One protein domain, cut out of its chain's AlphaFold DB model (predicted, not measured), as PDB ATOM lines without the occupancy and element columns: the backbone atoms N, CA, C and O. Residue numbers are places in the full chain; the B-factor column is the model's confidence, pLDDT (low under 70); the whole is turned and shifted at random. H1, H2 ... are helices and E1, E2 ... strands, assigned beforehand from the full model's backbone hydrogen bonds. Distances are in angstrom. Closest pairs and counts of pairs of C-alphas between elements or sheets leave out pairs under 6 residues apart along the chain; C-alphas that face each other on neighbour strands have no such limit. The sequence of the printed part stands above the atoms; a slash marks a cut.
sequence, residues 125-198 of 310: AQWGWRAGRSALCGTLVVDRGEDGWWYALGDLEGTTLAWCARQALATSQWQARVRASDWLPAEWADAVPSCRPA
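What this domain is: This is residues 125 to 198 of the 310 residues of an uncharacterized protein of Stenotrophomonas panacihumi (UniProt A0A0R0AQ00). One twisted sheet of five strands makes a wall, with two short helices, H1 and H2, close together over one face of it and the other face bare; the helices only graze the sheet. E5, a short strand at one edge, is turned away from the run of the other four. The printed part has 74 residues with two named helices and five named strands, in the order E1 E2 E3 E4 H1 H2 E5, and its class is mixed, helices and strands. The sheet runs E2 E3 E4 E1 E5, all antiparallel. The whole is compact, with a radius of gyration of the C-alphas of 11.4 A, and spans 31 by 23 by 20 A.

Where its parts are: E1, residues 125 to 131, starts at C-alpha 125 (-43.663, 14.992, 26.004) and is 19.5 A long. E2, residues 139 to 144, measures 16.5 A; E3, residues 148 to 154, 20.4 A; and E4, residues 158 to 165, 23.2 A. H1, residues 171 to 180, starts at C-alpha 171 (-45.289, 22.668, 37.514) and is 14.2 A long. H2 holds residues 186 to 190. E5, residues 194 to 197, ends at C-alpha 197 (-42.988, 17.805, 20.558).

How they stand to each other: In the sheet, E2 and E5 are the edge strands. E1 and E5 are antiparallel at 140 degrees, with N 127 and O 194 2.8 A apart, within hydrogen-bond range. E4 and E1 are antiparallel at 168 degrees, with N 128 and O 161 at 2.8 A. E2, E3 and E4 form a meander, each strand the antiparallel neighbour of the one before, in two hairpins: N 150 and O 143 are 2.7 A apart, and N 151 and O 162 2.8 A. E1 to E4 make a Greek key, this meander with E1 beside its last strand. E4, H1, H2 and E5 form a split strand-helix-strand unit, two strands running the same way with E1 between them; its crossover is right-handed. H1 and H2 touch, the C-alphas of Gln 175 and Ala 189 being closest at 4.2 A. Each is only just on the sheet, with 5 pairs of C-alphas within 10 A, and only grazes it: H1 with residues 174 to 178, H2 with 187 to 188. In H1 every O i to N i+4 pair is within hydrogen-bond range; in H2 0 of 1 is, beside 2 of 2 O i to N i+3 pairs. E2 and E5 are apart.

The domain as a whole: The C-alphas farthest apart, of Leu 156 and Arg 166, are 30.8 A apart, while those of Ala 125 and Ala 198 are 5.3 A apart. The printed part has no cut and no long link. The mean pLDDT of the printed part is 95.1, and no printed residue is under 70.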
ATOM      1  N   ALA A 125     -44.301  15.767  24.953       95.50
ATOM      2  CA  ALA A 125     -43.663  14.992  26.004       95.50
ATOM      3  C   ALA A 125     -42.944  15.964  26.937       95.50
ATOM      4  O   ALA A 125     -42.007  16.656  26.523       95.50
ATOM      5  N   GLN A 126     -43.392  16.011  28.183       96.50
ATOM      6  CA  GLN A 126     -42.736  16.701  29.281       96.50
ATOM      7  C   GLN A 126     -41.922  15.666  30.054       96.50
ATOM      8  O   GLN A 126     -42.491  14.727  30.595       96.50
ATOM      9  N   TRP A 127     -40.599  15.775  30.043       96.00
ATOM     10  CA  TRP A 127     -39.701  14.695  30.437       96.00
ATOM     11  C   TRP A 127     -38.546  15.173  31.312       96.00
ATOM     12  O   TRP A 127     -38.135  16.329  31.241       96.00
ATOM     13  N   GLY A 128     -37.991  14.268  32.108       94.94
ATOM     14  CA  GLY A 128     -36.805  14.501  32.917       94.94
ATOM     15  C   GLY A 128     -35.975  13.235  33.076       94.94
ATOM     16  O   GLY A 128     -36.424  12.128  32.774       94.94
ATOM     17  N   TRP A 129     -34.754  13.417  33.567       96.12
ATOM     18  CA  TRP A 129     -33.832  12.339  33.886       96.12
ATOM     19  C   TRP A 129     -33.312  12.500  35.307       96.12
ATOM     20  O   TRP A 129     -33.025  13.614  35.749       96.12
ATOM     21  N   ARG A 130     -33.169  11.375  36.004       95.75
ATOM     22  CA  ARG A 130     -32.510  11.301  37.306       95.75
ATOM     23  C   ARG A 130     -31.392  10.280  37.248       95.75
ATOM     24  O   ARG A 130     -31.633   9.133  36.880       95.75
ATOM     25  N   ALA A 131     -30.200  10.706  37.650       95.88
ATOM     26  CA  ALA A 131     -29.066   9.820  37.855       95.88
ATOM     27  C   ALA A 131     -29.298   8.894  39.061       95.88
ATOM     28  O   ALA A 131     -30.020   9.243  39.999       95.88
ATOM     29  N   GLY A 132     -28.633   7.745  39.050       93.69
ATOM     30  CA  GLY A 132     -28.718   6.717  40.080       93.69
ATOM     31  C   GLY A 132     -29.268   5.409  39.526       93.69
ATOM     32  O   GLY A 132     -30.067   5.390  38.592       93.69
ATOM     33  N   ARG A 133     -28.832   4.289  40.109       90.19
ATOM     34  CA  ARG A 133     -29.249   2.956  39.667       90.19
ATOM     35  C   ARG A 133     -30.775   2.848  39.686       90.19
ATOM     36  O   ARG A 133     -31.393   2.978  40.740       90.19
ATOM     37  N   SER A 134     -31.363   2.575  38.526       91.00
ATOM     38  CA  SER A 134     -32.812   2.480  38.390       91.00
ATOM     39  C   SER A 134     -33.349   1.135  38.869       91.00
ATOM     40  O   SER A 134     -32.818   0.082  38.508       91.00
ATOM     41  N   ALA A 135     -34.466   1.157  39.598       93.88
ATOM     42  CA  ALA A 135     -35.291  -0.034  39.806       93.88
ATOM     43  C   ALA A 135     -35.954  -0.515  38.498       93.88
ATOM     44  O   ALA A 135     -36.290  -1.687  38.374       93.88
ATOM     45  N   LEU A 136     -36.083   0.370  37.503       95.56
ATOM     46  CA  LEU A 136     -36.635   0.085  36.175       95.56
ATOM     47  C   LEU A 136     -35.563  -0.363  35.170       95.56
ATOM     48  O   LEU A 136     -35.796  -0.329  33.964       95.56
ATOM     49  N   CYS A 137     -34.365  -0.738  35.630       95.38
ATOM     50  CA  CYS A 137     -33.272  -1.141  34.748       95.38
ATOM     51  C   CYS A 137     -33.713  -2.279  33.807       95.38
ATOM     52  O   CYS A 137     -34.020  -3.380  34.261       95.38
ATOM     53  N   GLY A 138     -33.748  -2.014  32.496       94.62
ATOM     54  CA  GLY A 138     -34.190  -2.995  31.494       94.62
ATOM     55  C   GLY A 138     -35.702  -3.261  31.474       94.62
ATOM     56  O   GLY A 138     -36.124  -4.272  30.908       94.62
ATOM     57  N   THR A 139     -36.501  -2.375  32.074       96.62
ATOM     58  CA  THR A 139     -37.969  -2.423  32.083       96.62
ATOM     59  C   THR A 139     -38.538  -1.103  31.572       96.62
ATOM     60  O   THR A 139     -38.223  -0.036  32.099       96.62
ATOM     61  N   LEU A 140     -39.393  -1.175  30.554       97.12
ATOM     62  CA  LEU A 140     -40.188  -0.040  30.091       97.12
ATOM     63  C   LEU A 140     -41.527  -0.026  30.830       97.12
ATOM     64  O   LEU A 140     -42.230  -1.031  30.820       97.12
ATOM     65  N   VAL A 141     -41.903   1.105  31.417       97.50
ATOM     66  CA  VAL A 141     -43.221   1.311  32.030       97.50
ATOM     67  C   VAL A 141     -44.018   2.314  31.208       97.50
ATOM     68  O   VAL A 141     -43.529   3.401  30.891       97.50
ATOM     69  N   VAL A 142     -45.252   1.948  30.881       97.25
ATOM     70  CA  VAL A 142     -46.244   2.804  30.232       97.25
ATOM     71  C   VAL A 142     -47.505   2.807  31.088       97.25
ATOM     72  O   VAL A 142     -48.106   1.759  31.298       97.25
ATOM     73  N   ASP A 143     -47.914   3.965  31.595       97.19
ATOM     74  CA  ASP A 143     -49.065   4.059  32.504       97.19
ATOM     75  C   ASP A 143     -50.028   5.165  32.077       97.19
ATOM     76  O   ASP A 143     -49.654   6.333  31.973       97.19
ATOM     77  N   ARG A 144     -51.276   4.807  31.799       95.50
ATOM     78  CA  ARG A 144     -52.322   5.736  31.379       95.50
ATOM     79  C   ARG A 144     -52.771   6.585  32.567       95.50
ATOM     80  O   ARG A 144     -53.165   6.065  33.602       95.50
ATOM     81  N   GLY A 145     -52.769   7.903  32.392       93.31
ATOM     82  CA  GLY A 145     -53.518   8.811  33.266       93.31
ATOM     83  C   GLY A 145     -54.767   9.343  32.564       93.31
ATOM     84  O   GLY A 145     -55.164   8.830  31.528       93.31
ATOM     85  N   GLU A 146     -55.380  10.400  33.086       90.69
ATOM     86  CA  GLU A 146     -56.667  10.912  32.583       90.69
ATOM     87  C   GLU A 146     -56.584  11.483  31.146       90.69
ATOM     88  O   GLU A 146     -57.271  11.051  30.222       90.69
ATOM     89  N   ASP A 147     -55.640  12.385  30.893       91.75
ATOM     90  CA  ASP A 147     -55.484  13.183  29.657       91.75
ATOM     91  C   ASP A 147     -54.122  12.979  28.958       91.75
ATOM     92  O   ASP A 147     -53.755  13.695  28.022       91.75
ATOM     93  N   GLY A 148     -53.371  11.979  29.408       94.75
ATOM     94  CA  GLY A 148     -52.099  11.568  28.835       94.75
ATOM     95  C   GLY A 148     -51.627  10.248  29.423       94.75
ATOM     96  O   GLY A 148     -52.425   9.472  29.956       94.75
ATOM     97  N   TRP A 149     -50.337   9.980  29.315       96.31
ATOM     98  CA  TRP A 149     -49.737   8.748  29.808       96.31
ATOM     99  C   TRP A 149     -48.277   8.968  30.205       96.31
ATOM    100  O   TRP A 149     -47.579   9.820  29.649       96.31
ATOM    101  N   TRP A 150     -47.823   8.196  31.183       97.50
ATOM    102  CA  TRP A 150     -46.446   8.125  31.636       97.50
ATOM    103  C   TRP A 150     -45.633   7.170  30.773       97.50
ATOM    104  O   TRP A 150     -46.087   6.083  30.433       97.50
ATOM    105  N   TYR A 151     -44.399   7.564  30.498       97.62
ATOM    106  CA  TYR A 151     -43.326   6.743  29.963       97.62
ATOM    107  C   TYR A 151     -42.199   6.744  30.990       97.62
ATOM    108  O   TYR A 151     -41.706   7.821  31.329       97.62
ATOM    109  N   ALA A 152     -41.753   5.584  31.457       97.75
ATOM    110  CA  ALA A 152     -40.541   5.498  32.259       97.75
ATOM    111  C   ALA A 152     -39.633   4.369  31.792       97.75
ATOM    112  O   ALA A 152     -40.088   3.267  31.492       97.75
ATOM    113  N   LEU A 153     -38.336   4.649  31.742       97.44
ATOM    114  CA  LEU A 153     -37.325   3.692  31.323       97.44
ATOM    115  C   LEU A 153     -36.072   3.886  32.165       97.44
ATOM    116  O   LEU A 153     -35.615   5.014  32.341       97.44
ATOM    117  N   GLY A 154     -35.533   2.790  32.692       95.44
ATOM    118  CA  GLY A 154     -34.302   2.792  33.470       95.44
ATOM    119  C   GLY A 154     -33.162   2.066  32.771       95.44
ATOM    120  O   GLY A 154     -33.364   1.046  32.104       95.44
ATOM    121  N   ASP A 155     -31.947   2.543  33.005       94.31
ATOM    122  CA  ASP A 155     -30.712   1.825  32.711       94.31
ATOM    123  C   ASP A 155     -29.860   1.665  33.988       94.31
ATOM    124  O   ASP A 155     -30.392   1.588  35.100       94.31
ATOM    125  N   LEU A 156     -28.544   1.482  33.844       93.19
ATOM    126  CA  LEU A 156     -27.639   1.355  34.992       93.19
ATOM    127  C   LEU A 156     -27.280   2.693  35.638       93.19
ATOM    128  O   LEU A 156     -26.825   2.704  36.781       93.19
ATOM    129  N   GLU A 157     -27.467   3.791  34.920       94.81
ATOM    130  CA  GLU A 157     -26.968   5.108  35.285       94.81
ATOM    131  C   GLU A 157     -28.080   6.044  35.740       94.81
ATOM    132  O   GLU A 157     -27.813   6.997  36.475       94.81
ATOM    133  N   GLY A 158     -29.318   5.789  35.324       95.69
ATOM    134  CA  GLY A 158     -30.446   6.633  35.656       95.69
ATOM    135  C   GLY A 158     -31.794   6.111  35.189       95.69
ATOM    136  O   GLY A 158     -31.961   4.994  34.700       95.69
ATOM    137  N   THR A 159     -32.790   6.968  35.375       97.38
ATOM    138  CA  THR A 159     -34.168   6.749  34.933       97.38
ATOM    139  C   THR A 159     -34.653   7.971  34.176       97.38
ATOM    140  O   THR A 159     -34.503   9.099  34.647       97.38
ATOM    141  N   THR A 160     -35.268   7.741  33.026       97.31
ATOM    142  CA  THR A 160     -36.036   8.737  32.283       97.31
ATOM    143  C   THR A 160     -37.500   8.593  32.649       97.31
ATOM    144  O   THR A 160     -38.025   7.483  32.642       97.31
ATOM    145  N   LEU A 161     -38.160   9.713  32.930       97.69
ATOM    146  CA  LEU A 161     -39.606   9.796  33.116       97.69
ATOM    147  C   LEU A 161     -40.157  10.846  32.158       97.69
ATOM    148  O   LEU A 161     -39.604  11.941  32.058       97.69
ATOM    149  N   ALA A 162     -41.254  10.546  31.476       97.38
ATOM    150  CA  ALA A 162     -41.967  11.503  30.651       97.38
ATOM    151  C   ALA A 162     -43.477  11.383  30.827       97.38
ATOM    152  O   ALA A 162     -44.022  10.288  30.886       97.38
ATOM    153  N   TRP A 163     -44.149  12.525  30.849       97.38
ATOM    154  CA  TRP A 163     -45.585  12.652  30.684       97.38
ATOM    155  C   TRP A 163     -45.888  13.055  29.242       97.38
ATOM    156  O   TRP A 163     -45.414  14.092  28.771       97.38
ATOM    157  N   CYS A 164     -46.667  12.243  28.534       96.38
ATOM    158  CA  CYS A 164     -47.065  12.484  27.153       96.38
ATOM    159  C   CYS A 164     -48.552  12.841  27.090       96.38
ATOM    160  O   CYS A 164     -49.411  12.020  27.405       96.38
ATOM    161  N   ALA A 165     -48.861  14.059  26.654       95.31
ATOM    162  CA  ALA A 165     -50.229  14.567  26.552       95.31
ATOM    163  C   ALA A 165     -50.368  15.566  25.397       95.31
ATOM    164  O   ALA A 165     -49.412  15.859  24.681       95.31
ATOM    165  N   ARG A 166     -51.569  16.117  25.195       92.50
ATOM    166  CA  ARG A 166     -51.796  17.163  24.180       92.50
ATOM    167  C   ARG A 166     -51.123  18.489  24.522       92.50
ATOM    168  O   ARG A 166     -50.790  19.253  23.619       92.50
ATOM    169  N   GLN A 167     -50.963  18.767  25.811       93.94
ATOM    170  CA  GLN A 167     -50.423  20.012  26.343       93.94
ATOM    171  C   GLN A 167     -49.404  19.703  27.442       93.94
ATOM    172  O   GLN A 167     -49.464  18.647  28.071       93.94
ATOM    173  N   ALA A 168     -48.457  20.618  27.651       94.75
ATOM    174  CA  ALA A 168     -47.538  20.540  28.777       94.75
ATOM    175  C   ALA A 168     -48.294  20.843  30.075       94.75
ATOM    176  O   ALA A 168     -49.190  21.686  30.087       94.75
ATOM    177  N   LEU A 169     -47.903  20.189  31.162       94.69
ATOM    178  CA  LEU A 169     -48.433  20.468  32.486       94.69
ATOM    179  C   LEU A 169     -47.727  21.682  33.086       94.69
ATOM    180  O   LEU A 169     -46.505  21.829  32.970       94.69
ATOM    181  N   ALA A 170     -48.482  22.504  33.812       96.06
ATOM    182  CA  ALA A 170     -47.890  23.442  34.756       96.06
ATOM    183  C   ALA A 170     -47.124  22.676  35.853       96.06
ATOM    184  O   ALA A 170     -47.462  21.537  36.180       96.06
ATOM    185  N   THR A 171     -46.123  23.305  36.476       95.00
ATOM    186  CA  THR A 171     -45.289  22.668  37.514       95.00
ATOM    187  C   THR A 171     -46.111  22.064  38.658       95.00
ATOM    188  O   THR A 171     -45.846  20.942  39.082       95.00
ATOM    189  N   SER A 172     -47.153  22.758  39.122       96.12
ATOM    190  CA  SER A 172     -48.046  22.252  40.175       96.12
ATOM    191  C   SER A 172     -48.840  21.016  39.738       96.12
ATOM    192  O   SER A 172     -49.039  20.099  40.532       96.12
ATOM    193  N   GLN A 173     -49.252  20.951  38.469       96.75
ATOM    194  CA  GLN A 173     -49.945  19.793  37.899       96.75
ATOM    195  C   GLN A 173     -48.997  18.599  37.729       96.75
ATOM    196  O   GLN A 173     -49.393  17.473  38.020       96.75
ATOM    197  N   TRP A 174     -47.750  18.834  37.303       96.19
ATOM    198  CA  TRP A 174     -46.702  17.805  37.279       96.19
ATOM    199  C   TRP A 174     -46.507  17.194  38.672       96.19
ATOM    200  O   TRP A 174     -46.654  15.985  38.844       96.19
ATOM    201  N   GLN A 175     -46.269  18.040  39.678       96.44
ATOM    202  CA  GLN A 175     -46.097  17.629  41.073       96.44
ATOM    203  C   GLN A 175     -47.283  16.817  41.594       96.44
ATOM    204  O   GLN A 175     -47.092  15.754  42.184       96.44
ATOM    205  N   ALA A 176     -48.505  17.311  41.377       96.31
ATOM    206  CA  ALA A 176     -49.719  16.637  41.821       96.31
ATOM    207  C   ALA A 176     -49.862  15.248  41.190       96.31
ATOM    208  O   ALA A 176     -50.167  14.291  41.894       96.31
ATOM    209  N   ARG A 177     -49.585  15.110  39.887       96.25
ATOM    210  CA  ARG A 177     -49.698  13.820  39.194       96.25
ATOM    211  C   ARG A 177     -48.632  12.822  39.598       96.25
ATOM    212  O   ARG A 177     -48.954  11.651  39.744       96.25
ATOM    213  N   VAL A 178     -47.390  13.266  39.799       96.69
ATOM    214  CA  VAL A 178     -46.349  12.378  40.331       96.69
ATOM    215  C   VAL A 178     -46.767  11.852  41.703       96.69
ATOM    216  O   VAL A 178     -46.715  10.651  41.928       96.69
ATOM    217  N   ARG A 179     -47.245  12.728  42.598       96.25
ATOM    218  CA  ARG A 179     -47.691  12.335  43.948       96.25
ATOM    219  C   ARG A 179     -48.943  11.456  43.948       96.25
ATOM    220  O   ARG A 179     -49.123  10.679  44.876       96.25
ATOM    221  N   ALA A 180     -49.808  11.600  42.947       95.62
ATOM    222  CA  ALA A 180     -51.001  10.772  42.790       95.62
ATOM    223  C   ALA A 180     -50.699   9.379  42.209       95.62
ATOM    224  O   ALA A 180     -51.547   8.495  42.284       95.62
ATOM    225  N   SER A 181     -49.519   9.181  41.618       95.62
ATOM    226  CA  SER A 181     -49.114   7.903  41.041       95.62
ATOM    227  C   SER A 181     -48.598   6.964  42.131       95.62
ATOM    228  O   SER A 181     -47.650   7.281  42.842       95.62
ATOM    229  N   ASP A 182     -49.187   5.777  42.223       95.31
ATOM    230  CA  ASP A 182     -48.897   4.755  43.238       95.31
ATOM    231  C   ASP A 182     -47.534   4.062  43.076       95.31
ATOM    232  O   ASP A 182     -46.987   3.535  44.044       95.31
ATOM    233  N   TRP A 183     -46.970   4.065  41.868       95.88
ATOM    234  CA  TRP A 183     -45.689   3.418  41.559       95.88
ATOM    235  C   TRP A 183     -44.522   4.392  41.358       95.88
ATOM    236  O   TRP A 183     -43.368   3.957  41.308       95.88
ATOM    237  N   LEU A 184     -44.789   5.696  41.207       95.81
ATOM    238  CA  LEU A 184     -43.728   6.677  40.977       95.81
ATOM    239  C   LEU A 184     -43.115   7.111  42.311       95.81
ATOM    240  O   LEU A 184     -43.845   7.511  43.217       95.81
ATOM    241  N   PRO A 185     -41.776   7.121  42.437       94.62
ATOM    242  CA  PRO A 185     -41.130   7.696  43.608       94.62
ATOM    243  C   PRO A 185     -41.503   9.179  43.777       94.62
ATOM    244  O   PRO A 185     -41.369   9.968  42.837       94.62
ATOM    245  N   ALA A 186     -41.938   9.572  44.981       94.06
ATOM    246  CA  ALA A 186     -42.472  10.913  45.267       94.06
ATOM    247  C   ALA A 186     -41.487  12.053  44.948       94.06
ATOM    248  O   ALA A 186     -41.882  13.148  44.556       94.06
ATOM    249  N   GLU A 187     -40.194  11.772  45.061       94.50
ATOM    250  CA  GLU A 187     -39.073  12.633  44.679       94.50
ATOM    251  C   GLU A 187     -39.093  13.119  43.217       94.50
ATOM    252  O   GLU A 187     -38.460  14.125  42.897       94.50
ATOM    253  N   TRP A 188     -39.799  12.445  42.303       95.88
ATOM    254  CA  TRP A 188     -39.988  12.936  40.931       95.88
ATOM    255  C   TRP A 188     -40.863  14.192  40.860       95.88
ATOM    256  O   TRP A 188     -40.829  14.901  39.851       95.88
ATOM    257  N   ALA A 189     -41.615  14.503  41.920       95.50
ATOM    258  CA  ALA A 189     -42.442  15.700  41.978       95.50
ATOM    259  C   ALA A 189     -41.575  16.967  41.895       95.50
ATOM    260  O   ALA A 189     -41.979  17.945  41.274       95.50
ATOM    261  N   ASP A 190     -40.360  16.927  42.441       94.06
ATOM    262  CA  ASP A 190     -39.452  18.078  42.479       94.06
ATOM    263  C   ASP A 190     -38.577  18.201  41.219       94.06
ATOM    264  O   ASP A 190     -37.776  19.129  41.095       94.06
ATOM    265  N   ALA A 191     -38.721  17.281  40.257       92.19
ATOM    266  CA  ALA A 191     -38.027  17.373  38.979       92.19
ATOM    267  C   ALA A 191     -38.535  18.575  38.165       92.19
ATOM    268  O   ALA A 191     -39.729  18.869  38.144       92.19
ATOM    269  N   VAL A 192     -37.628  19.235  37.435       91.62
ATOM    270  CA  VAL A 192     -37.965  20.293  36.471       91.62
ATOM    271  C   VAL A 192     -37.943  19.688  35.066       91.62
ATOM    272  O   VAL A 192     -36.869  19.567  34.470       91.62
ATOM    273  N   PRO A 193     -39.093  19.256  34.525       93.69
ATOM    274  CA  PRO A 193     -39.106  18.558  33.253       93.69
ATOM    275  C   PRO A 193     -38.955  19.520  32.068       93.69
ATOM    276  O   PRO A 193     -39.525  20.611  32.026       93.69
ATOM    277  N   SER A 194     -38.227  19.073  31.053       94.75
ATOM    278  CA  SER A 194     -38.125  19.721  29.748       94.75
ATOM    279  C   SER A 194     -39.283  19.306  28.843       94.75
ATOM    280  O   SER A 194     -39.769  18.183  28.918       94.75
ATOM    281  N   CYS A 195     -39.708  20.175  27.928       94.81
ATOM    282  CA  CYS A 195     -40.768  19.856  26.969       94.81
ATOM    283  C   CYS A 195     -40.205  19.617  25.566       94.81
ATOM    284  O   CYS A 195     -39.316  20.336  25.105       94.81
ATOM    285  N   ARG A 196     -40.765  18.639  24.852       91.81
ATOM    286  CA  ARG A 196     -40.504  18.421  23.424       91.81
ATOM    287  C   ARG A 196     -41.780  18.019  22.679       91.81
ATOM    288  O   ARG A 196     -42.646  17.379  23.272       91.81
ATOM    289  N   PRO A 197     -41.907  18.339  21.379       91.25
ATOM    290  CA  PRO A 197     -42.988  17.805  20.558       91.25
ATOM    291  C   PRO A 197     -42.958  16.271  20.542       91.25
ATOM    292  O   PRO A 197     -41.917  15.677  20.269       91.25
ATOM    293  N   ALA A 198     -44.102  15.650  20.809       90.44
ATOM    294  CA  ALA A 198     -44.299  14.197  20.834       90.44
ATOM    295  C   ALA A 198     -45.546  13.748  20.056       90.44
ATOM    296  O   ALA A 198     -45.950  12.595  20.137       90.44
TER     297      ALA A 198